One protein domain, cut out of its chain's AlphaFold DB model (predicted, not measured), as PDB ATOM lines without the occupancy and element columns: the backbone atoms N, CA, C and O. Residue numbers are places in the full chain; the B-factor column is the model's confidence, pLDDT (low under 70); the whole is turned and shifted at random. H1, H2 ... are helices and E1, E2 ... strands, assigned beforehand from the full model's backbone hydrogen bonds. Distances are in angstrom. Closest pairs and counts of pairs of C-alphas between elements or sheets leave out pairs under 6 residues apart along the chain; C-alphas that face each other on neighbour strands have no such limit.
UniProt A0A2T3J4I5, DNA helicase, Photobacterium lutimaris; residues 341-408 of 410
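Overview. This is residues 341 to 408 of the 410 residues of the protein "DNA helicase" of Photobacterium lutimaris (UniProt A0A2T3J4I5). With little regular structure, this is a flat, loose domain: the small hairpin E1 and E2 lies beside helix H2, the long loop of residues 386 to 404 makes one end, and H1 sticks out at the other with residues 342 to 349 standing free. The 68 printed residues hold H1, H2, E1, E2 in that order, 26 residues in named elements, class mixed. The sheet E1 - E2 is antiparallel; the radius of gyration of the C-alphas is 14.8 A and the spans are 44 by 33 by 17 A.

Along the chain. Find E1, residues 383 to 385, 6.6 A long, from C-alpha 383 at (-22.138, 16.084, 41.456), and E2, residues 405 to 407, 6.4 A. H2, residues 367 to 378, runs 16.2 A; H1, residues 344 to 351, runs 10.7 A from (-6.124, 7.929, 65.989).

Arrangement. In the hairpin, N 384 and O 406 are 2.8 A apart, within hydrogen-bond range. The closest C-alphas of H2 and E1, Leu 376 and Tyr 383, are 7.2 A apart. H1 is apart from H2, E1 and E2. In both helices every O i to N i+4 pair is within hydrogen-bond range.

Size, cuts and confidence. The C-alphas of Glu 342 and Gly 394 are farthest apart, 44.4 A. The printed part has no cut; links H1 to H2 and E1 to E2 are long. Look for pLDDT under 70 at 341, 348, 350 to 353 and 389 to 400.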
ATOM      1  N   SER A 341      -4.355  16.046  65.020       69.31
ATOM      2  CA  SER A 341      -4.750  15.093  66.057       69.31
ATOM      3  C   SER A 341      -3.529  14.392  66.653       69.31
ATOM      4  O   SER A 341      -2.617  13.983  65.939       69.31
ATOM      5  N   GLU A 342      -3.501  14.268  67.982       74.94
ATOM      6  CA  GLU A 342      -2.376  13.656  68.703       74.94
ATOM      7  C   GLU A 342      -2.385  12.115  68.626       74.94
ATOM      8  O   GLU A 342      -1.375  11.478  68.917       74.94
ATOM      9  N   SER A 343      -3.518  11.505  68.244       80.12
ATOM     10  CA  SER A 343      -3.697  10.051  68.095       80.12
ATOM     11  C   SER A 343      -4.925   9.702  67.240       80.12
ATOM     12  O   SER A 343      -5.837  10.520  67.087       80.12
ATOM     13  N   GLU A 344      -4.972   8.467  66.731       72.56
ATOM     14  CA  GLU A 344      -6.124   7.929  65.989       72.56
ATOM     15  C   GLU A 344      -7.377   7.861  66.880       72.56
ATOM     16  O   GLU A 344      -8.480   8.181  66.444       72.56
ATOM     17  N   GLU A 345      -7.225   7.536  68.166       74.19
ATOM     18  CA  GLU A 345      -8.330   7.512  69.125       74.19
ATOM     19  C   GLU A 345      -8.928   8.909  69.344       74.19
ATOM     20  O   GLU A 345     -10.152   9.069  69.304       74.19
ATOM     21  N   ALA A 346      -8.081   9.936  69.496       70.50
ATOM     22  CA  ALA A 346      -8.523  11.329  69.588       70.50
ATOM     23  C   ALA A 346      -9.210  11.793  68.295       70.50
ATOM     24  O   ALA A 346     -10.154  12.586  68.338       70.50
ATOM     25  N   HIS A 347      -8.774  11.267  67.146       71.00
ATOM     26  CA  HIS A 347      -9.404  11.535  65.865       71.00
ATOM     27  C   HIS A 347     -10.810  10.944  65.763       71.00
ATOM     28  O   HIS A 347     -11.759  11.667  65.451       71.00
ATOM     29  N   GLN A 348     -10.972   9.670  66.109       68.50
ATOM     30  CA  GLN A 348     -12.273   8.999  66.106       68.50
ATOM     31  C   GLN A 348     -13.246   9.619  67.122       68.50
ATOM     32  O   GLN A 348     -14.435   9.775  66.837       68.50
ATOM     33  N   GLU A 349     -12.760  10.032  68.294       71.75
ATOM     34  CA  GLU A 349     -13.578  10.702  69.307       71.75
ATOM     35  C   GLU A 349     -14.027  12.101  68.859       71.75
ATOM     36  O   GLU A 349     -15.194  12.460  69.036       71.75
ATOM     37  N   ALA A 350     -13.156  12.859  68.183       67.69
ATOM     38  CA  ALA A 350     -13.486  14.171  67.626       67.69
ATOM     39  C   ALA A 350     -14.520  14.117  66.486       67.69
ATOM     40  O   ALA A 350     -15.199  15.120  66.238       67.69
ATOM     41  N   LEU A 351     -14.642  12.983  65.793       69.25
ATOM     42  CA  LEU A 351     -15.630  12.751  64.732       69.25
ATOM     43  C   LEU A 351     -16.955  12.175  65.258       69.25
ATOM     44  O   LEU A 351     -17.990  12.273  64.593       69.25
ATOM     45  N   LYS A 352     -16.960  11.593  66.462       69.62
ATOM     46  CA  LYS A 352     -18.098  10.841  66.997       69.62
ATOM     47  C   LYS A 352     -19.340  11.722  67.179       69.62
ATOM     48  O   LYS A 352     -19.347  12.678  67.949       69.62
ATOM     49  N   GLY A 353     -20.424  11.360  66.490       68.38
ATOM     50  CA  GLY A 353     -21.720  12.044  66.578       68.38
ATOM     51  C   GLY A 353     -21.840  13.325  65.745       68.38
ATOM     52  O   GLY A 353     -22.882  13.977  65.805       68.38
ATOM     53  N   LYS A 354     -20.816  13.687  64.956       73.25
ATOM     54  CA  LYS A 354     -20.905  14.793  63.997       73.25
ATOM     55  C   LYS A 354     -21.577  14.323  62.710       73.25
ATOM     56  O   LYS A 354     -21.277  13.247  62.207       73.25
ATOM     57  N   LYS A 355     -22.475  15.153  62.178       79.38
ATOM     58  CA  LYS A 355     -23.024  15.007  60.827       79.38
ATOM     59  C   LYS A 355     -22.418  16.074  59.934       79.38
ATOM     60  O   LYS A 355     -22.429  17.250  60.299       79.38
ATOM     61  N   TYR A 356     -21.906  15.661  58.785       82.38
ATOM     62  CA  TYR A 356     -21.310  16.546  57.797       82.38
ATOM     63  C   TYR A 356     -22.282  16.697  56.635       82.38
ATOM     64  O   TYR A 356     -22.601  15.713  55.980       82.38
ATOM     65  N   ILE A 357     -22.795  17.908  56.413       85.00
ATOM     66  CA  ILE A 357     -23.803  18.171  55.380       85.00
ATOM     67  C   ILE A 357     -23.303  19.306  54.482       85.00
ATOM     68  O   ILE A 357     -22.991  20.401  54.946       85.00
ATOM     69  N   THR A 358     -23.208  19.070  53.183       85.69
ATOM     70  CA  THR A 358     -22.825  20.112  52.223       85.69
ATOM     71  C   THR A 358     -23.908  21.197  52.118       85.69
ATOM     72  O   THR A 358     -25.054  21.004  52.521       85.69
ATOM     73  N   LEU A 359     -23.583  22.353  51.533       83.50
ATOM     74  CA  LEU A 359     -24.512  23.476  51.333       83.50
ATOM     75  C   LEU A 359     -25.751  23.093  50.513       83.50
ATOM     76  O   LEU A 359     -26.812  23.680  50.701       83.50
ATOM     77  N   ASN A 360     -25.634  22.097  49.632       87.06
ATOM     78  CA  ASN A 360     -26.747  21.543  48.860       87.06
ATOM     79  C   ASN A 360     -27.459  20.365  49.547       87.06
ATOM     80  O   ASN A 360     -28.250  19.678  48.905       87.06
ATOM     81  N   GLY A 361     -27.201  20.134  50.836       86.31
ATOM     82  CA  GLY A 361     -27.941  19.179  51.660       86.31
ATOM     83  C   GLY A 361     -27.493  17.721  51.540       86.31
ATOM     84  O   GLY A 361     -28.252  16.836  51.931       86.31
ATOM     85  N   VAL A 362     -26.297  17.447  51.011       89.12
ATOM     86  CA  VAL A 362     -25.764  16.082  50.884       89.12
ATOM     87  C   VAL A 362     -24.995  15.715  52.151       89.12
ATOM     88  O   VAL A 362     -24.075  16.428  52.545       89.12
ATOM     89  N   GLU A 363     -25.370  14.612  52.801       89.44
ATOM     90  CA  GLU A 363     -24.626  14.064  53.942       89.44
ATOM     91  C   GLU A 363     -23.363  13.343  53.439       89.44
ATOM     92  O   GLU A 363     -23.451  12.477  52.569       89.44
ATOM     93  N   VAL A 364     -22.201  13.717  53.978       87.00
ATOM     94  CA  VAL A 364     -20.876  13.179  53.625       87.00
ATOM     95  C   VAL A 364     -20.173  12.611  54.865       87.00
ATOM     96  O   VAL A 364     -20.621  12.820  55.996       87.00
ATOM     97  N   LYS A 365     -19.088  11.855  54.687       84.00
ATOM     98  CA  LYS A 365     -18.387  11.146  55.770       84.00
ATOM     99  C   LYS A 365     -17.394  12.021  56.536       84.00
ATOM    100  O   LYS A 365     -17.113  11.722  57.696       84.00
ATOM    101  N   GLY A 366     -16.884  13.100  55.941       80.06
ATOM    102  CA  GLY A 366     -15.855  13.940  56.556       80.06
ATOM    103  C   GLY A 366     -15.867  15.414  56.150       80.06
ATOM    104  O   GLY A 366     -16.500  15.834  55.185       80.06
ATOM    105  N   TYR A 367     -15.114  16.228  56.895       78.12
ATOM    106  CA  TYR A 367     -15.025  17.678  56.672       78.12
ATOM    107  C   TYR A 367     -14.390  18.040  55.317       78.12
ATOM    108  O   TYR A 367     -14.834  18.977  54.661       78.12
ATOM    109  N   GLN A 368     -13.385  17.287  54.861       82.38
ATOM    110  CA  GLN A 368     -12.756  17.509  53.553       82.38
ATOM    111  C   GLN A 368     -13.763  17.344  52.410       82.38
ATOM    112  O   GLN A 368     -13.769  18.133  51.470       82.38
ATOM    113  N   GLU A 369     -14.655  16.362  52.515       85.94
ATOM    114  CA  GLU A 369     -15.717  16.140  51.537       85.94
ATOM    115  C   GLU A 369     -16.761  17.262  51.590       85.94
ATOM    116  O   GLU A 369     -17.262  17.670  50.546       85.94
ATOM    117  N   VAL A 370     -17.030  17.849  52.767       84.81
ATOM    118  CA  VAL A 370     -17.856  19.067  52.865       84.81
ATOM    119  C   VAL A 370     -17.230  20.199  52.060       84.81
ATOM    120  O   VAL A 370     -17.930  20.855  51.294       84.81
ATOM    121  N   LEU A 371     -15.917  20.417  52.191       84.88
ATOM    122  CA  LEU A 371     -15.214  21.460  51.441       84.88
ATOM    123  C   LEU A 371     -15.297  21.224  49.928       84.88
ATOM    124  O   LEU A 371     -15.605  22.158  49.188       84.88
ATOM    125  N   ILE A 372     -15.077  19.986  49.476       88.06
ATOM    126  CA  ILE A 372     -15.139  19.620  48.052       88.06
ATOM    127  C   ILE A 372     -16.569  19.764  47.515       88.06
ATOM    128  O   ILE A 372     -16.778  20.448  46.515       88.06
ATOM    129  N   GLY A 373     -17.564  19.189  48.195       89.00
ATOM    130  CA  GLY A 373     -18.969  19.271  47.797       89.00
ATOM    131  C   GLY A 373     -19.499  20.706  47.789       89.00
ATOM    132  O   GLY A 373     -20.209  21.100  46.862       89.00
ATOM    133  N   ASN A 374     -19.098  21.526  48.766       87.44
ATOM    134  CA  ASN A 374     -19.424  22.952  48.800       87.44
ATOM    135  C   ASN A 374     -18.749  23.714  47.663       87.44
ATOM    136  O   ASN A 374     -19.384  24.575  47.060       87.44
ATOM    137  N   TRP A 375     -17.485  23.415  47.354       87.56
ATOM    138  CA  TRP A 375     -16.778  24.042  46.241       87.56
ATOM    139  C   TRP A 375     -17.440  23.709  44.901       87.56
ATOM    140  O   TRP A 375     -17.706  24.623  44.121       87.56
ATOM    141  N   LEU A 376     -17.777  22.438  44.657       90.12
ATOM    142  CA  LEU A 376     -18.489  22.009  43.448       90.12
ATOM    143  C   LEU A 376     -19.832  22.738  43.322       90.12
ATOM    144  O   LEU A 376     -20.102  23.369  42.301       90.12
ATOM    145  N   PHE A 377     -20.624  22.750  44.398       88.44
ATOM    146  CA  PHE A 377     -21.914  23.433  44.427       88.44
ATOM    147  C   PHE A 377     -21.798  24.946  44.183       88.44
ATOM    148  O   PHE A 377     -22.542  25.495  43.373       88.44
ATOM    149  N   ARG A 378     -20.835  25.626  44.824       84.38
ATOM    150  CA  ARG A 378     -20.598  27.074  44.655       84.38
ATOM    151  C   ARG A 378     -20.194  27.453  43.231       84.38
ATOM    152  O   ARG A 378     -20.481  28.565  42.806       84.38
ATOM    153  N   ASN A 379     -19.556  26.542  42.499       88.00
ATOM    154  CA  ASN A 379     -19.185  26.741  41.096       88.00
ATOM    155  C   ASN A 379     -20.270  26.260  40.114       88.00
ATOM    156  O   ASN A 379     -20.028  26.233  38.910       88.00
ATOM    157  N   GLY A 380     -21.456  25.873  40.601       88.25
ATOM    158  CA  GLY A 380     -22.549  25.377  39.761       88.25
ATOM    159  C   GLY A 380     -22.277  24.009  39.130       88.25
ATOM    160  O   GLY A 380     -22.913  23.655  38.141       88.25
ATOM    161  N   ILE A 381     -21.329  23.245  39.678       91.31
ATOM    162  CA  ILE A 381     -20.944  21.928  39.175       91.31
ATOM    163  C   ILE A 381     -21.831  20.875  39.844       91.31
ATOM    164  O   ILE A 381     -21.752  20.649  41.055       91.31
ATOM    165  N   ASN A 382     -22.667  20.207  39.050       89.25
ATOM    166  CA  ASN A 382     -23.485  19.098  39.527       89.25
ATOM    167  C   ASN A 382     -22.595  17.910  39.897       89.25
ATOM    168  O   ASN A 382     -21.713  17.517  39.136       89.25
ATOM    169  N   TYR A 383     -22.852  17.288  41.046       92.06
ATOM    170  CA  TYR A 383     -22.138  16.084  41.456       92.06
ATOM    171  C   TYR A 383     -23.061  15.070  42.134       92.06
ATOM    172  O   TYR A 383     -24.121  15.412  42.661       92.06
ATOM    173  N   MET A 384     -22.637  13.810  42.129       89.81
ATOM    174  CA  MET A 384     -23.128  12.770  43.028       89.81
ATOM    175  C   MET A 384     -22.052  12.428  44.043       89.81
ATOM    176  O   MET A 384     -20.895  12.263  43.661       89.81
ATOM    177  N   TYR A 385     -22.448  12.265  45.300       91.25
ATOM    178  CA  TYR A 385     -21.585  11.722  46.341       91.25
ATOM    179  C   TYR A 385     -21.704  10.190  46.380       91.25
ATOM    180  O   TYR A 385     -22.819   9.671  46.296       91.25
ATOM    181  N   GLU A 386     -20.571   9.490  46.437       88.50
ATOM    182  CA  GLU A 386     -20.443   8.020  46.461       88.50
ATOM    183  C   GLU A 386     -21.374   7.241  45.503       88.50
ATOM    184  O   GLU A 386     -22.095   6.327  45.925       88.50
ATOM    185  N   PRO A 387     -21.411   7.553  44.192       85.12
ATOM    186  CA  PRO A 387     -22.190   6.746  43.266       85.12
ATOM    187  C   PRO A 387     -21.577   5.360  43.094       85.12
ATOM    188  O   PRO A 387     -20.363   5.192  42.992       85.12
ATOM    189  N   ASN A 388     -22.451   4.370  42.948       76.88
ATOM    190  CA  ASN A 388     -22.036   3.015  42.633       76.88
ATOM    191  C   ASN A 388     -21.591   2.907  41.167       76.88
ATOM    192  O   ASN A 388     -22.424   2.812  40.260       76.88
ATOM    193  N   TYR A 389     -20.275   2.912  40.946       69.38
ATOM    194  CA  TYR A 389     -19.680   2.811  39.611       69.38
ATOM    195  C   TYR A 389     -19.678   1.387  39.050       69.38
ATOM    196  O   TYR A 389     -19.600   1.218  37.831       69.38
ATOM    197  N   ALA A 390     -19.818   0.366  39.905       60.66
ATOM    198  CA  ALA A 390     -19.728  -1.041  39.506       60.66
ATOM    199  C   ALA A 390     -20.814  -1.466  38.496       60.66
ATOM    200  O   ALA A 390     -20.661  -2.479  37.826       60.66
ATOM    201  N   ASN A 391     -21.886  -0.678  38.347       56.00
ATOM    202  CA  ASN A 391     -23.006  -0.984  37.451       56.00
ATOM    203  C   ASN A 391     -23.064  -0.133  36.166       56.00
ATOM    204  O   ASN A 391     -23.969  -0.346  35.361       56.00
ATOM    205  N   GLN A 392     -22.174   0.849  35.962       55.62
ATOM    206  CA  GLN A 392     -22.307   1.818  34.852       55.62
ATOM    207  C   GLN A 392     -21.392   1.567  33.652       55.62
ATOM    208  O   GLN A 392     -21.713   1.975  32.538       55.62
ATOM    209  N   THR A 393     -20.276   0.876  33.845       53.09
ATOM    210  CA  THR A 393     -19.409   0.444  32.745       53.09
ATOM    211  C   THR A 393     -19.422  -1.071  32.757       53.09
ATOM    212  O   THR A 393     -19.299  -1.661  33.820       53.09
ATOM    213  N   GLY A 394     -19.626  -1.723  31.612       56.44
ATOM    214  CA  GLY A 394     -19.651  -3.190  31.488       56.44
ATOM    215  C   GLY A 394     -18.302  -3.875  31.765       56.44
ATOM    216  O   GLY A 394     -17.963  -4.842  31.091       56.44
ATOM    217  N   CYS A 395     -17.526  -3.353  32.714       54.84
ATOM    218  CA  CYS A 395     -16.247  -3.835  33.190       54.84
ATOM    219  C   CYS A 395     -16.428  -4.288  34.642       54.84
ATOM    220  O   CYS A 395     -16.614  -3.467  35.538       54.84
ATOM    221  N   ASP A 396     -16.366  -5.597  34.868       58.47
ATOM    222  CA  ASP A 396     -16.360  -6.173  36.207       58.47
ATOM    223  C   ASP A 396     -14.986  -5.920  36.847       58.47
ATOM    224  O   ASP A 396     -14.005  -6.603  36.553       58.47
ATOM    225  N   VAL A 397     -14.888  -4.867  37.663       59.06
ATOM    226  CA  VAL A 397     -13.638  -4.475  38.341       59.06
ATOM    227  C   VAL A 397     -13.331  -5.418  39.523       59.06
ATOM    228  O   VAL A 397     -12.283  -5.308  40.152       59.06
ATOM    229  N   GLY A 398     -14.213  -6.382  39.828       63.03
ATOM    230  CA  GLY A 398     -14.004  -7.404  40.860       63.03
ATOM    231  C   GLY A 398     -14.171  -6.915  42.305       63.03
ATOM    232  O   GLY A 398     -14.040  -7.708  43.236       63.03
ATOM    233  N   TYR A 399     -14.476  -5.631  42.514       63.66
ATOM    234  CA  TYR A 399     -14.828  -5.039  43.806       63.66
ATOM    235  C   TYR A 399     -15.734  -3.807  43.616       63.66
ATOM    236  O   TYR A 399     -15.647  -3.134  42.586       63.66
ATOM    237  N   PRO A 400     -16.615  -3.487  44.584       65.19
ATOM    238  CA  PRO A 400     -17.433  -2.280  44.529       65.19
ATOM    239  C   PRO A 400     -16.536  -1.037  44.579       65.19
ATOM    240  O   PRO A 400     -15.803  -0.830  45.545       65.19
ATOM    241  N   TYR A 401     -16.594  -0.215  43.532       75.38
ATOM    242  CA  TYR A 401     -15.893   1.063  43.456       75.38
ATOM    243  C   TYR A 401     -16.904   2.204  43.592       75.38
ATOM    244  O   TYR A 401     -17.788   2.347  42.749       75.38
ATOM    245  N   ASN A 402     -16.766   2.995  44.657       79.00
ATOM    246  CA  ASN A 402     -17.573   4.184  44.930       79.00
ATOM    247  C   ASN A 402     -16.606   5.365  45.098       79.00
ATOM    248  O   ASN A 402     -16.077   5.540  46.194       79.00
ATOM    249  N   PRO A 403     -16.284   6.122  44.035       82.50
ATOM    250  CA  PRO A 403     -15.500   7.341  44.196       82.50
ATOM    251  C   PRO A 403     -16.283   8.355  45.037       82.50
ATOM    252  O   PRO A 403     -17.499   8.452  44.882       82.50
ATOM    253  N   ASP A 404     -15.597   9.137  45.875       84.56
ATOM    254  CA  ASP A 404     -16.249  10.097  46.782       84.56
ATOM    255  C   ASP A 404     -17.162  11.069  46.020       84.56
ATOM    256  O   ASP A 404     -18.294  11.317  46.426       84.56
ATOM    257  N   PHE A 405     -16.716  11.569  44.861       89.25
ATOM    258  CA  PHE A 405     -17.480  12.489  44.018       89.25
ATOM    259  C   PHE A 405     -17.466  12.056  42.549       89.25
ATOM    260  O   PHE A 405     -16.414  11.774  41.978       89.25
ATOM    261  N   HIS A 406     -18.632  12.093  41.907       87.56
ATOM    262  CA  HIS A 406     -18.788  12.005  40.455       87.56
ATOM    263  C   HIS A 406     -19.416  13.287  39.944       87.56
ATOM    264  O   HIS A 406     -20.573  13.582  40.247       87.56
ATOM    265  N   VAL A 407     -18.651  14.039  39.166       86.44
ATOM    266  CA  VAL A 407     -19.143  15.239  38.500       86.44
ATOM    267  C   VAL A 407     -20.056  14.830  37.344       86.44
ATOM    268  O   VAL A 407     -19.689  13.986  36.532       86.44
ATOM    269  N   ARG A 408     -21.257  15.406  37.296       74.75
ATOM    270  CA  ARG A 408     -22.231  15.225  36.216       74.75
ATOM    271  C   ARG A 408     -22.206  16.442  35.293       74.75
ATOM    272  O   ARG A 408     -21.907  17.545  35.738       74.75
TER     273      ARG A 408